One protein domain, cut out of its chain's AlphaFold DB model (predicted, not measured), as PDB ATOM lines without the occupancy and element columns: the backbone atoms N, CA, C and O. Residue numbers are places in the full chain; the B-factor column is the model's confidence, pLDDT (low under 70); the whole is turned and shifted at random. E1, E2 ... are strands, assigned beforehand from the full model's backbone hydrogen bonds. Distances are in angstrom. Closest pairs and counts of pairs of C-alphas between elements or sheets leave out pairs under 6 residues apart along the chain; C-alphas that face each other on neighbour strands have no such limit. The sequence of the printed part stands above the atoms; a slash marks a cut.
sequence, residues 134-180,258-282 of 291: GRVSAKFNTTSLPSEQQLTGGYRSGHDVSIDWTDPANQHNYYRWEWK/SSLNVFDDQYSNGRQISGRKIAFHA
ATOM      1  N   GLY A 134     150.616 216.069 244.140       94.56
ATOM      2  CA  GLY A 134     152.051 216.348 244.170       94.56
ATOM      3  C   GLY A 134     152.432 217.553 243.316       94.56
ATOM      4  O   GLY A 134     152.983 218.531 243.816       94.56
ATOM      5  N   ARG A 135     152.142 217.496 242.011       96.00
ATOM      6  CA  ARG A 135     152.459 218.581 241.067       96.00
ATOM      7  C   ARG A 135     151.253 218.917 240.211       96.00
ATOM      8  O   ARG A 135     150.577 218.021 239.723       96.00
ATOM      9  N   VAL A 136     151.045 220.211 239.978       95.94
ATOM     10  CA  VAL A 136     150.073 220.734 239.012       95.94
ATOM     11  C   VAL A 136     150.837 221.383 237.866       95.94
ATOM     12  O   VAL A 136     151.758 222.168 238.092       95.94
ATOM     13  N   SER A 137     150.469 221.043 236.636       95.69
ATOM     14  CA  SER A 137     151.113 221.527 235.415       95.69
ATOM     15  C   SER A 137     150.062 222.091 234.470       95.69
ATOM     16  O   SER A 137     149.013 221.479 234.295       95.69
ATOM     17  N   ALA A 138     150.352 223.216 233.821       94.62
ATOM     18  CA  ALA A 138     149.511 223.773 232.767       94.62
ATOM     19  C   ALA A 138     150.312 223.875 231.468       94.62
ATOM     20  O   ALA A 138     151.427 224.401 231.463       94.62
ATOM     21  N   LYS A 139     149.752 223.380 230.361       94.75
ATOM     22  CA  LYS A 139     150.391 223.435 229.042       94.75
ATOM     23  C   LYS A 139     149.423 223.994 228.012       94.75
ATOM     24  O   LYS A 139     148.316 223.486 227.860       94.75
ATOM     25  N   PHE A 140     149.857 225.015 227.280       93.19
ATOM     26  CA  PHE A 140     149.109 225.502 226.128       93.19
ATOM     27  C   PHE A 140     149.043 224.423 225.037       93.19
ATOM     28  O   PHE A 140     150.054 223.811 224.682       93.19
ATOM     29  N   ASN A 141     147.845 224.203 224.508       91.69
ATOM     30  CA  ASN A 141     147.540 223.223 223.484       91.69
ATOM     31  C   ASN A 141     146.592 223.856 222.456       91.69
ATOM     32  O   ASN A 141     145.508 224.328 222.800       91.69
ATOM     33  N   THR A 142     146.984 223.850 221.183       89.81
ATOM     34  CA  THR A 142     146.193 224.435 220.091       89.81
ATOM     35  C   THR A 142     144.912 223.654 219.787       89.81
ATOM     36  O   THR A 142     143.986 224.225 219.209       89.81
ATOM     37  N   THR A 143     144.830 222.394 220.224       89.25
ATOM     38  CA  THR A 143     143.699 221.471 220.041       89.25
ATOM     39  C   THR A 143     143.177 220.912 221.372       89.25
ATOM     40  O   THR A 143     142.723 219.772 221.444       89.25
ATOM     41  N   SER A 144     143.233 221.720 222.437       86.19
ATOM     42  CA  SER A 144     142.779 221.370 223.794       86.19
ATOM     43  C   SER A 144     141.327 220.866 223.844       86.19
ATOM     44  O   SER A 144     141.029 219.914 224.575       86.19
ATOM     45  N   LEU A 145     140.451 221.479 223.040       83.00
ATOM     46  CA  LEU A 145     139.040 221.118 222.898       83.00
ATOM     47  C   LEU A 145     138.824 220.082 221.783       83.00
ATOM     48  O   LEU A 145     139.392 220.248 220.698       83.00
ATOM     49  N   PRO A 146     137.962 219.065 221.972       81.94
ATOM     50  CA  PRO A 146     137.438 218.235 220.883       81.94
ATOM     51  C   PRO A 146     136.724 219.064 219.803       81.94
ATOM     52  O   PRO A 146     136.312 220.198 220.052       81.94
ATOM     53  N   SER A 147     136.568 218.514 218.596       83.12
ATOM     54  CA  SER A 147     135.862 219.176 217.482       83.12
ATOM     55  C   SER A 147     134.428 219.559 217.845       83.12
ATOM     56  O   SER A 147     133.945 220.620 217.460       83.12
ATOM     57  N   GLU A 148     133.773 218.715 218.633       80.38
ATOM     58  CA  GLU A 148     132.378 218.845 219.053       80.38
ATOM     59  C   GLU A 148     132.195 219.962 220.088       80.38
ATOM     60  O   GLU A 148     131.092 220.469 220.269       80.38
ATOM     61  N   GLN A 149     133.280 220.355 220.762       78.50
ATOM     62  CA  GLN A 149     133.298 221.372 221.816       78.50
ATOM     63  C   GLN A 149     134.022 222.647 221.370       78.50
ATOM     64  O   GLN A 149     134.444 223.443 222.208       78.50
ATOM     65  N   GLN A 150     134.216 222.836 220.061       79.56
ATOM     66  CA  GLN A 150     134.870 224.032 219.540       79.56
ATOM     67  C   GLN A 150     134.114 225.302 219.945       79.56
ATOM     68  O   GLN A 150     132.883 225.356 219.938       79.56
ATOM     69  N   LEU A 151     134.870 226.347 220.263       79.25
ATOM     70  CA  LEU A 151     134.304 227.654 220.562       79.25
ATOM     71  C   LEU A 151     133.847 228.353 219.277       79.25
ATOM     72  O   LEU A 151     134.211 227.980 218.155       79.25
ATOM     73  N   THR A 152     133.054 229.411 219.445       74.19
ATOM     74  CA  THR A 152     132.596 230.274 218.351       74.19
ATOM     75  C   THR A 152     133.779 230.743 217.505       74.19
ATOM     76  O   THR A 152     134.727 231.302 218.036       74.19
ATOM     77  N   GLY A 153     133.733 230.529 216.188       75.69
ATOM     78  CA  GLY A 153     134.856 230.839 215.292       75.69
ATOM     79  C   GLY A 153     135.855 229.692 215.093       75.69
ATOM     80  O   GLY A 153     136.899 229.907 214.491       75.69
ATOM     81  N   GLY A 154     135.546 228.479 215.570       80.38
ATOM     82  CA  GLY A 154     136.382 227.289 215.369       80.38
ATOM     83  C   GLY A 154     137.603 227.229 216.290       80.38
ATOM     84  O   GLY A 154     138.508 226.421 216.073       80.38
ATOM     85  N   TYR A 155     137.654 228.074 217.324       82.75
ATOM     86  CA  TYR A 155     138.768 228.086 218.265       82.75
ATOM     87  C   TYR A 155     138.733 226.850 219.161       82.75
ATOM     88  O   TYR A 155     137.747 226.565 219.841       82.75
ATOM     89  N   ARG A 156     139.851 226.124 219.171       87.25
ATOM     90  CA  ARG A 156     140.050 224.908 219.979       87.25
ATOM     91  C   ARG A 156     141.258 224.991 220.908       87.25
ATOM     92  O   ARG A 156     141.563 224.037 221.623       87.25
ATOM     93  N   SER A 157     141.957 226.121 220.877       88.94
ATOM     94  CA  SER A 157     143.175 226.343 221.642       88.94
ATOM     95  C   SER A 157     142.856 226.674 223.095       88.94
ATOM     96  O   SER A 157     141.955 227.458 223.379       88.94
ATOM     97  N   GLY A 158     143.609 226.091 224.017       89.19
ATOM     98  CA  GLY A 158     143.398 226.248 225.449       89.19
ATOM     99  C   GLY A 158     144.608 225.794 226.252       89.19
ATOM    100  O   GLY A 158     145.629 225.401 225.692       89.19
ATOM    101  N   HIS A 159     144.502 225.864 227.571       91.31
ATOM    102  CA  HIS A 159     145.480 225.288 228.484       91.31
ATOM    103  C   HIS A 159     144.939 223.978 229.035       91.31
ATOM    104  O   HIS A 159     143.858 223.955 229.621       91.31
ATOM    105  N   ASP A 160     145.706 222.908 228.876       92.31
ATOM    106  CA  ASP A 160     145.450 221.637 229.534       92.31
ATOM    107  C   ASP A 160     146.103 221.665 230.913       92.31
ATOM    108  O   ASP A 160     147.292 221.977 231.033       92.31
ATOM    109  N   VAL A 161     145.324 221.348 231.944       93.50
ATOM    110  CA  VAL A 161     145.801 221.251 233.322       93.50
ATOM    111  C   VAL A 161     145.904 219.781 233.690       93.50
ATOM    112  O   VAL A 161     144.914 219.042 233.650       93.50
ATOM    113  N   SER A 162     147.111 219.378 234.067       95.12
ATOM    114  CA  SER A 162     147.433 218.022 234.478       95.12
ATOM    115  C   SER A 162     147.972 217.980 235.897       95.12
ATOM    116  O   SER A 162     148.607 218.932 236.355       95.12
ATOM    117  N   ILE A 163     147.758 216.851 236.567       95.50
ATOM    118  CA  ILE A 163     148.284 216.592 237.904       95.50
ATOM    119  C   ILE A 163     149.124 215.321 237.958       95.50
ATOM    120  O   ILE A 163     148.913 214.378 237.187       95.50
ATOM    121  N   ASP A 164     150.031 215.317 238.928       95.38
ATOM    122  CA  ASP A 164     150.813 214.162 239.340       95.38
ATOM    123  C   ASP A 164     150.490 213.844 240.805       95.38
ATOM    124  O   ASP A 164     150.441 214.757 241.638       95.38
ATOM    125  N   TRP A 165     150.314 212.568 241.140       94.50
ATOM    126  CA  TRP A 165     150.138 212.100 242.519       94.50
ATOM    127  C   TRP A 165     150.756 210.713 242.709       94.50
ATOM    128  O   TRP A 165     151.117 210.038 241.743       94.50
ATOM    129  N   THR A 166     150.904 210.304 243.967       92.94
ATOM    130  CA  THR A 166     151.334 208.946 244.319       92.94
ATOM    131  C   THR A 166     150.146 208.188 244.878       92.94
ATOM    132  O   THR A 166     149.526 208.634 245.842       92.94
ATOM    133  N   ASP A 167     149.819 207.078 244.235       91.62
ATOM    134  CA  ASP A 167     148.746 206.182 244.638       91.62
ATOM    135  C   ASP A 167     149.132 205.392 245.906       91.62
ATOM    136  O   ASP A 167     150.298 205.004 246.035       91.62
ATOM    137  N   PRO A 168     148.221 205.162 246.867       89.50
ATOM    138  CA  PRO A 168     148.480 204.283 248.004       89.50
ATOM    139  C   PRO A 168     148.647 202.822 247.561       89.50
ATOM    140  O   PRO A 168     147.812 202.275 246.852       89.50
ATOM    141  N   ALA A 169     149.714 202.159 248.010       88.81
ATOM    142  CA  ALA A 169     149.952 200.756 247.670       88.81
ATOM    143  C   ALA A 169     149.010 199.798 248.423       88.81
ATOM    144  O   ALA A 169     148.659 200.030 249.583       88.81
ATOM    145  N   ASN A 170     148.721 198.654 247.801       85.56
ATOM    146  CA  ASN A 170     147.934 197.542 248.354       85.56
ATOM    147  C   ASN A 170     146.471 197.892 248.663       85.56
ATOM    148  O   ASN A 170     145.853 197.268 249.528       85.56
ATOM    149  N   GLN A 171     145.918 198.879 247.965       83.94
ATOM    150  CA  GLN A 171     144.512 199.257 248.028       83.94
ATOM    151  C   GLN A 171     143.997 199.390 246.595       83.94
ATOM    152  O   GLN A 171     144.748 199.812 245.727       83.94
ATOM    153  N   HIS A 172     142.756 198.971 246.346       88.19
ATOM    154  CA  HIS A 172     142.092 199.196 245.061       88.19
ATOM    155  C   HIS A 172     141.270 200.475 245.184       88.19
ATOM    156  O   HIS A 172     140.271 200.499 245.909       88.19
ATOM    157  N   ASN A 173     141.711 201.535 244.515       89.38
ATOM    158  CA  ASN A 173     141.116 202.860 244.582       89.38
ATOM    159  C   ASN A 173     140.461 203.259 243.258       89.38
ATOM    160  O   ASN A 173     140.998 203.086 242.162       89.38
ATOM    161  N   TYR A 174     139.304 203.905 243.393       91.38
ATOM    162  CA  TYR A 174     138.612 204.567 242.299       91.38
ATOM    163  C   TYR A 174     138.710 206.072 242.495       91.38
ATOM    164  O   TYR A 174     138.288 206.618 243.515       91.38
ATOM    165  N   TYR A 175     139.238 206.751 241.489       91.38
ATOM    166  CA  TYR A 175     139.425 208.189 241.496       91.38
ATOM    167  C   TYR A 175     138.434 208.848 240.550       91.38
ATOM    168  O   TYR A 175     138.281 208.431 239.401       91.38
ATOM    169  N   ARG A 176     137.813 209.930 241.015       92.12
ATOM    170  CA  ARG A 176     137.046 210.864 240.192       92.12
ATOM    171  C   ARG A 176     137.632 212.254 240.380       92.12
ATOM    172  O   ARG A 176     137.782 212.707 241.509       92.12
ATOM    173  N   TRP A 177     137.937 212.921 239.275       91.38
ATOM    174  CA  TRP A 177     138.450 214.285 239.288       91.38
ATOM    175  C   TRP A 177     137.387 215.253 238.799       91.38
ATOM    176  O   TRP A 177     136.858 215.108 237.696       91.38
ATOM    177  N   GLU A 178     137.129 216.267 239.611       90.44
ATOM    178  CA  GLU A 178     136.297 217.408 239.258       90.44
ATOM    179  C   GLU A 178     137.105 218.688 239.395       90.44
ATOM    180  O   GLU A 178     138.083 218.760 240.145       90.44
ATOM    181  N   TRP A 179     136.708 219.706 238.646       90.31
ATOM    182  CA  TRP A 179     137.346 221.009 238.705       90.31
ATOM    183  C   TRP A 179     136.305 222.114 238.618       90.31
ATOM    184  O   TRP A 179     135.253 221.979 237.992       90.31
ATOM    185  N   LYS A 180     136.643 223.231 239.257       90.62
ATOM    186  CA  LYS A 180     135.876 224.468 239.247       90.62
ATOM    187  C   LYS A 180     136.842 225.609 238.978       90.62
ATOM    188  O   LYS A 180     137.829 225.763 239.696       90.62
ATOM    189  N   SER A 258     132.634 219.617 232.835       76.56
ATOM    190  CA  SER A 258     131.568 219.061 231.990       76.56
ATOM    191  C   SER A 258     131.760 217.580 231.650       76.56
ATOM    192  O   SER A 258     130.824 216.917 231.212       76.56
ATOM    193  N   SER A 259     132.973 217.052 231.832       80.50
ATOM    194  CA  SER A 259     133.337 215.673 231.503       80.50
ATOM    195  C   SER A 259     133.595 214.847 232.758       80.50
ATOM    196  O   SER A 259     134.338 215.285 233.637       80.50
ATOM    197  N   LEU A 260     133.078 213.619 232.788       84.31
ATOM    198  CA  LEU A 260     133.398 212.645 233.825       84.31
ATOM    199  C   LEU A 260     134.843 212.150 233.661       84.31
ATOM    200  O   LEU A 260     135.184 211.534 232.652       84.31
ATOM    201  N   ASN A 261     135.692 212.409 234.656       89.31
ATOM    202  CA  ASN A 261     137.089 211.977 234.661       89.31
ATOM    203  C   ASN A 261     137.306 210.930 235.753       89.31
ATOM    204  O   ASN A 261     137.518 211.279 236.912       89.31
ATOM    205  N   VAL A 262     137.234 209.653 235.370       91.50
ATOM    206  CA  VAL A 262     137.388 208.510 236.279       91.50
ATOM    207  C   VAL A 262     138.662 207.722 235.994       91.50
ATOM    208  O   VAL A 262     139.135 207.654 234.854       91.50
ATOM    209  N   PHE A 263     139.249 207.153 237.038       89.69
ATOM    210  CA  PHE A 263     140.465 206.355 236.972       89.69
ATOM    211  C   PHE A 263     140.412 205.223 237.999       89.69
ATOM    212  O   PHE A 263     140.034 205.449 239.142       89.69
ATOM    213  N   ASP A 264     140.792 204.029 237.561       91.38
ATOM    214  CA  ASP A 264     140.941 202.830 238.382       91.38
ATOM    215  C   ASP A 264     142.441 202.522 238.492       91.38
ATOM    216  O   ASP A 264     143.148 202.504 237.476       91.38
ATOM    217  N   ASP A 265     142.928 202.328 239.715       87.81
ATOM    218  CA  ASP A 265     144.339 202.088 240.008       87.81
ATOM    219  C   ASP A 265     144.800 200.633 239.851       87.81
ATOM    220  O   ASP A 265     145.974 200.354 240.116       87.81
ATOM    221  N   GLN A 266     143.944 199.727 239.358       87.00
ATOM    222  CA  GLN A 266     144.221 198.291 239.200       87.00
ATOM    223  C   GLN A 266     145.624 197.983 238.630       87.00
ATOM    224  O   GLN A 266     146.248 196.989 239.005       87.00
ATOM    225  N   TYR A 267     146.138 198.831 237.728       83.06
ATOM    226  CA  TYR A 267     147.454 198.669 237.093       83.06
ATOM    227  C   TYR A 267     148.549 199.621 237.607       83.06
ATOM    228  O   TYR A 267     149.724 199.419 237.282       83.06
ATOM    229  N   SER A 268     148.204 200.661 238.373       82.06
ATOM    230  CA  SER A 268     149.180 201.578 238.976       82.06
ATOM    231  C   SER A 268     149.583 201.162 240.387       82.06
ATOM    232  O   SER A 268     150.769 201.282 240.678       82.06
ATOM    233  N   ASN A 269     148.639 200.671 241.203       79.69
ATOM    234  CA  ASN A 269     148.778 200.172 242.581       79.69
ATOM    235  C   ASN A 269     150.097 200.569 243.277       79.69
ATOM    236  O   ASN A 269     151.085 199.823 243.263       79.69
ATOM    237  N   GLY A 270     150.128 201.769 243.855       82.94
ATOM    238  CA  GLY A 270     151.286 202.292 244.589       82.94
ATOM    239  C   GLY A 270     152.288 203.108 243.764       82.94
ATOM    240  O   GLY A 270     153.237 203.670 244.315       82.94
ATOM    241  N   ARG A 271     152.142 203.161 242.435       88.50
ATOM    242  CA  ARG A 271     153.050 203.920 241.558       88.50
ATOM    243  C   ARG A 271     152.644 205.385 241.450       88.50
ATOM    244  O   ARG A 271     151.491 205.767 241.629       88.50
ATOM    245  N   GLN A 272     153.618 206.210 241.085       91.56
ATOM    246  CA  GLN A 272     153.364 207.596 240.729       91.56
ATOM    247  C   GLN A 272     152.567 207.667 239.421       91.56
ATOM    248  O   GLN A 272     153.007 207.159 238.386       91.56
ATOM    249  N   ILE A 273     151.427 208.351 239.458       92.25
ATOM    250  CA  ILE A 273     150.704 208.771 238.261       92.25
ATOM    251  C   ILE A 273     151.181 210.170 237.894       92.25
ATOM    252  O   ILE A 273     151.270 211.055 238.744       92.25
ATOM    253  N   SER A 274     151.517 210.366 236.620       93.00
ATOM    254  CA  SER A 274     152.012 211.643 236.111       93.00
ATOM    255  C   SER A 274     151.278 212.071 234.846       93.00
ATOM    256  O   SER A 274     150.861 211.245 234.033       93.00
ATOM    257  N   GLY A 275     151.104 213.380 234.686       91.81
ATOM    258  CA  GLY A 275     150.554 214.004 233.489       91.81
ATOM    259  C   GLY A 275     149.057 213.788 233.279       91.81
ATOM    260  O   GLY A 275     148.566 214.069 232.182       91.81
ATOM    261  N   ARG A 276     148.301 213.333 234.287       92.31
ATOM    262  CA  ARG A 276     146.856 213.102 234.142       92.31
ATOM    263  C   ARG A 276     146.144 214.429 233.920       92.31
ATOM    264  O   ARG A 276     146.052 215.239 234.837       92.31
ATOM    265  N   LYS A 277     145.601 214.637 232.721       91.69
ATOM    266  CA  LYS A 277     144.758 215.797 232.416       91.69
ATOM    267  C   LYS A 277     143.480 215.722 233.253       91.69
ATOM    268  O   LYS A 277     142.720 214.761 233.128       91.69
ATOM    269  N   ILE A 278     143.260 216.725 234.098       91.62
ATOM    270  CA  ILE A 278     142.053 216.845 234.929       91.62
ATOM    271  C   ILE A 278     141.127 217.947 234.445       91.62
ATOM    272  O   ILE A 278     139.917 217.810 234.573       91.62
ATOM    273  N   ALA A 279     141.680 218.995 233.837       89.62
ATOM    274  CA  ALA A 279     140.913 220.124 233.350       89.62
ATOM    275  C   ALA A 279     141.488 220.650 232.038       89.62
ATOM    276  O   ALA A 279     142.630 220.376 231.659       89.62
ATOM    277  N   PHE A 280     140.677 221.438 231.352       85.12
ATOM    278  CA  PHE A 280     141.124 222.296 230.274       85.12
ATOM    279  C   PHE A 280     140.455 223.653 230.434       85.12
ATOM    280  O   PHE A 280     139.364 223.760 230.991       85.12
ATOM    281  N   HIS A 281     141.097 224.690 229.920       83.81
ATOM    282  CA  HIS A 281     140.502 226.011 229.862       83.81
ATOM    283  C   HIS A 281     140.839 226.679 228.536       83.81
ATOM    284  O   HIS A 281     141.998 226.980 228.241       83.81
ATOM    285  N   ALA A 282     139.802 226.917 227.745       76.88
ATOM    286  CA  ALA A 282     139.862 227.727 226.545       76.88
ATOM    287  C   ALA A 282     138.995 228.960 226.789       76.88
ATOM    288  O   ALA A 282     137.788 228.841 226.996       76.88
TER     289      ALA A 282
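AT A GLANCE: This is residues 134 to 180 and 258 to 282 of the 291 residues of the protein "DUF4249 domain-containing protein" of Verrucomicrobiaceae bacterium (UniProt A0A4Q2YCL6). A long, strongly twisted sheet of three antiparallel strands, E1, E2 and E5, runs along a rod-shaped whole, and a short ladder of two strands, E3 and E4, lies loosely off its E5 side. The long loop of residues 142 to 157 extends the rod at one end, and the links E2 to E3 and E4 to E5 turn at the other. The printed part has 72 residues, with no named helix and five named strands, E1 to E5 in chain order; the class is all strand, with 35 residues, under half, in named elements. The sheet orders are E1 - E2 - E5 and E3 - E4, both antiparallel. The whole is loose, with a radius of gyration of the C-alphas of 14.4 A and spans of 49 by 21 by 20 A.

IN THESE COORDINATES: E1, residues 134 to 141, begins at C-alpha 134 (152.051, 216.348, 244.170) and is 22.3 A long. E2, residues 158 to 166, measures 26.8 A. E3, residues 174 to 177, measures 10.2 A, and E4, residues 261 to 264, 10.6 A. E5, residues 272 to 281, measures 25.0 A and ends at C-alpha 281 (140.502, 226.011, 229.862).

HOW THE PARTS SIT: E1 and E2 form a hairpin at 158 degrees, with N 137 and O 162 2.8 A apart, within hydrogen-bond range. E2, the inner strand, is antiparallel to E5 at 154 degrees, with N 161 and O 279 at 2.9 A. E3 and E4 are antiparallel at 160 degrees, with N 175 and O 263 at 2.8 A. The closest C-alphas of E3 and E5 are those of Trp 177 and Ile 278, 6.2 A. E2 is apart from E3 and E4.

THE WHOLE: The C-alphas farthest apart, those of Gly 153 and Asn 170, are 48.7 A apart. Residues 181 to 257 are not printed; C-alphas 180 and 258 are 10.0 A apart across this cut. The link E1 to E2 is long. Mean pLDDT of the printed part is 88.1, and no printed residue is under 70.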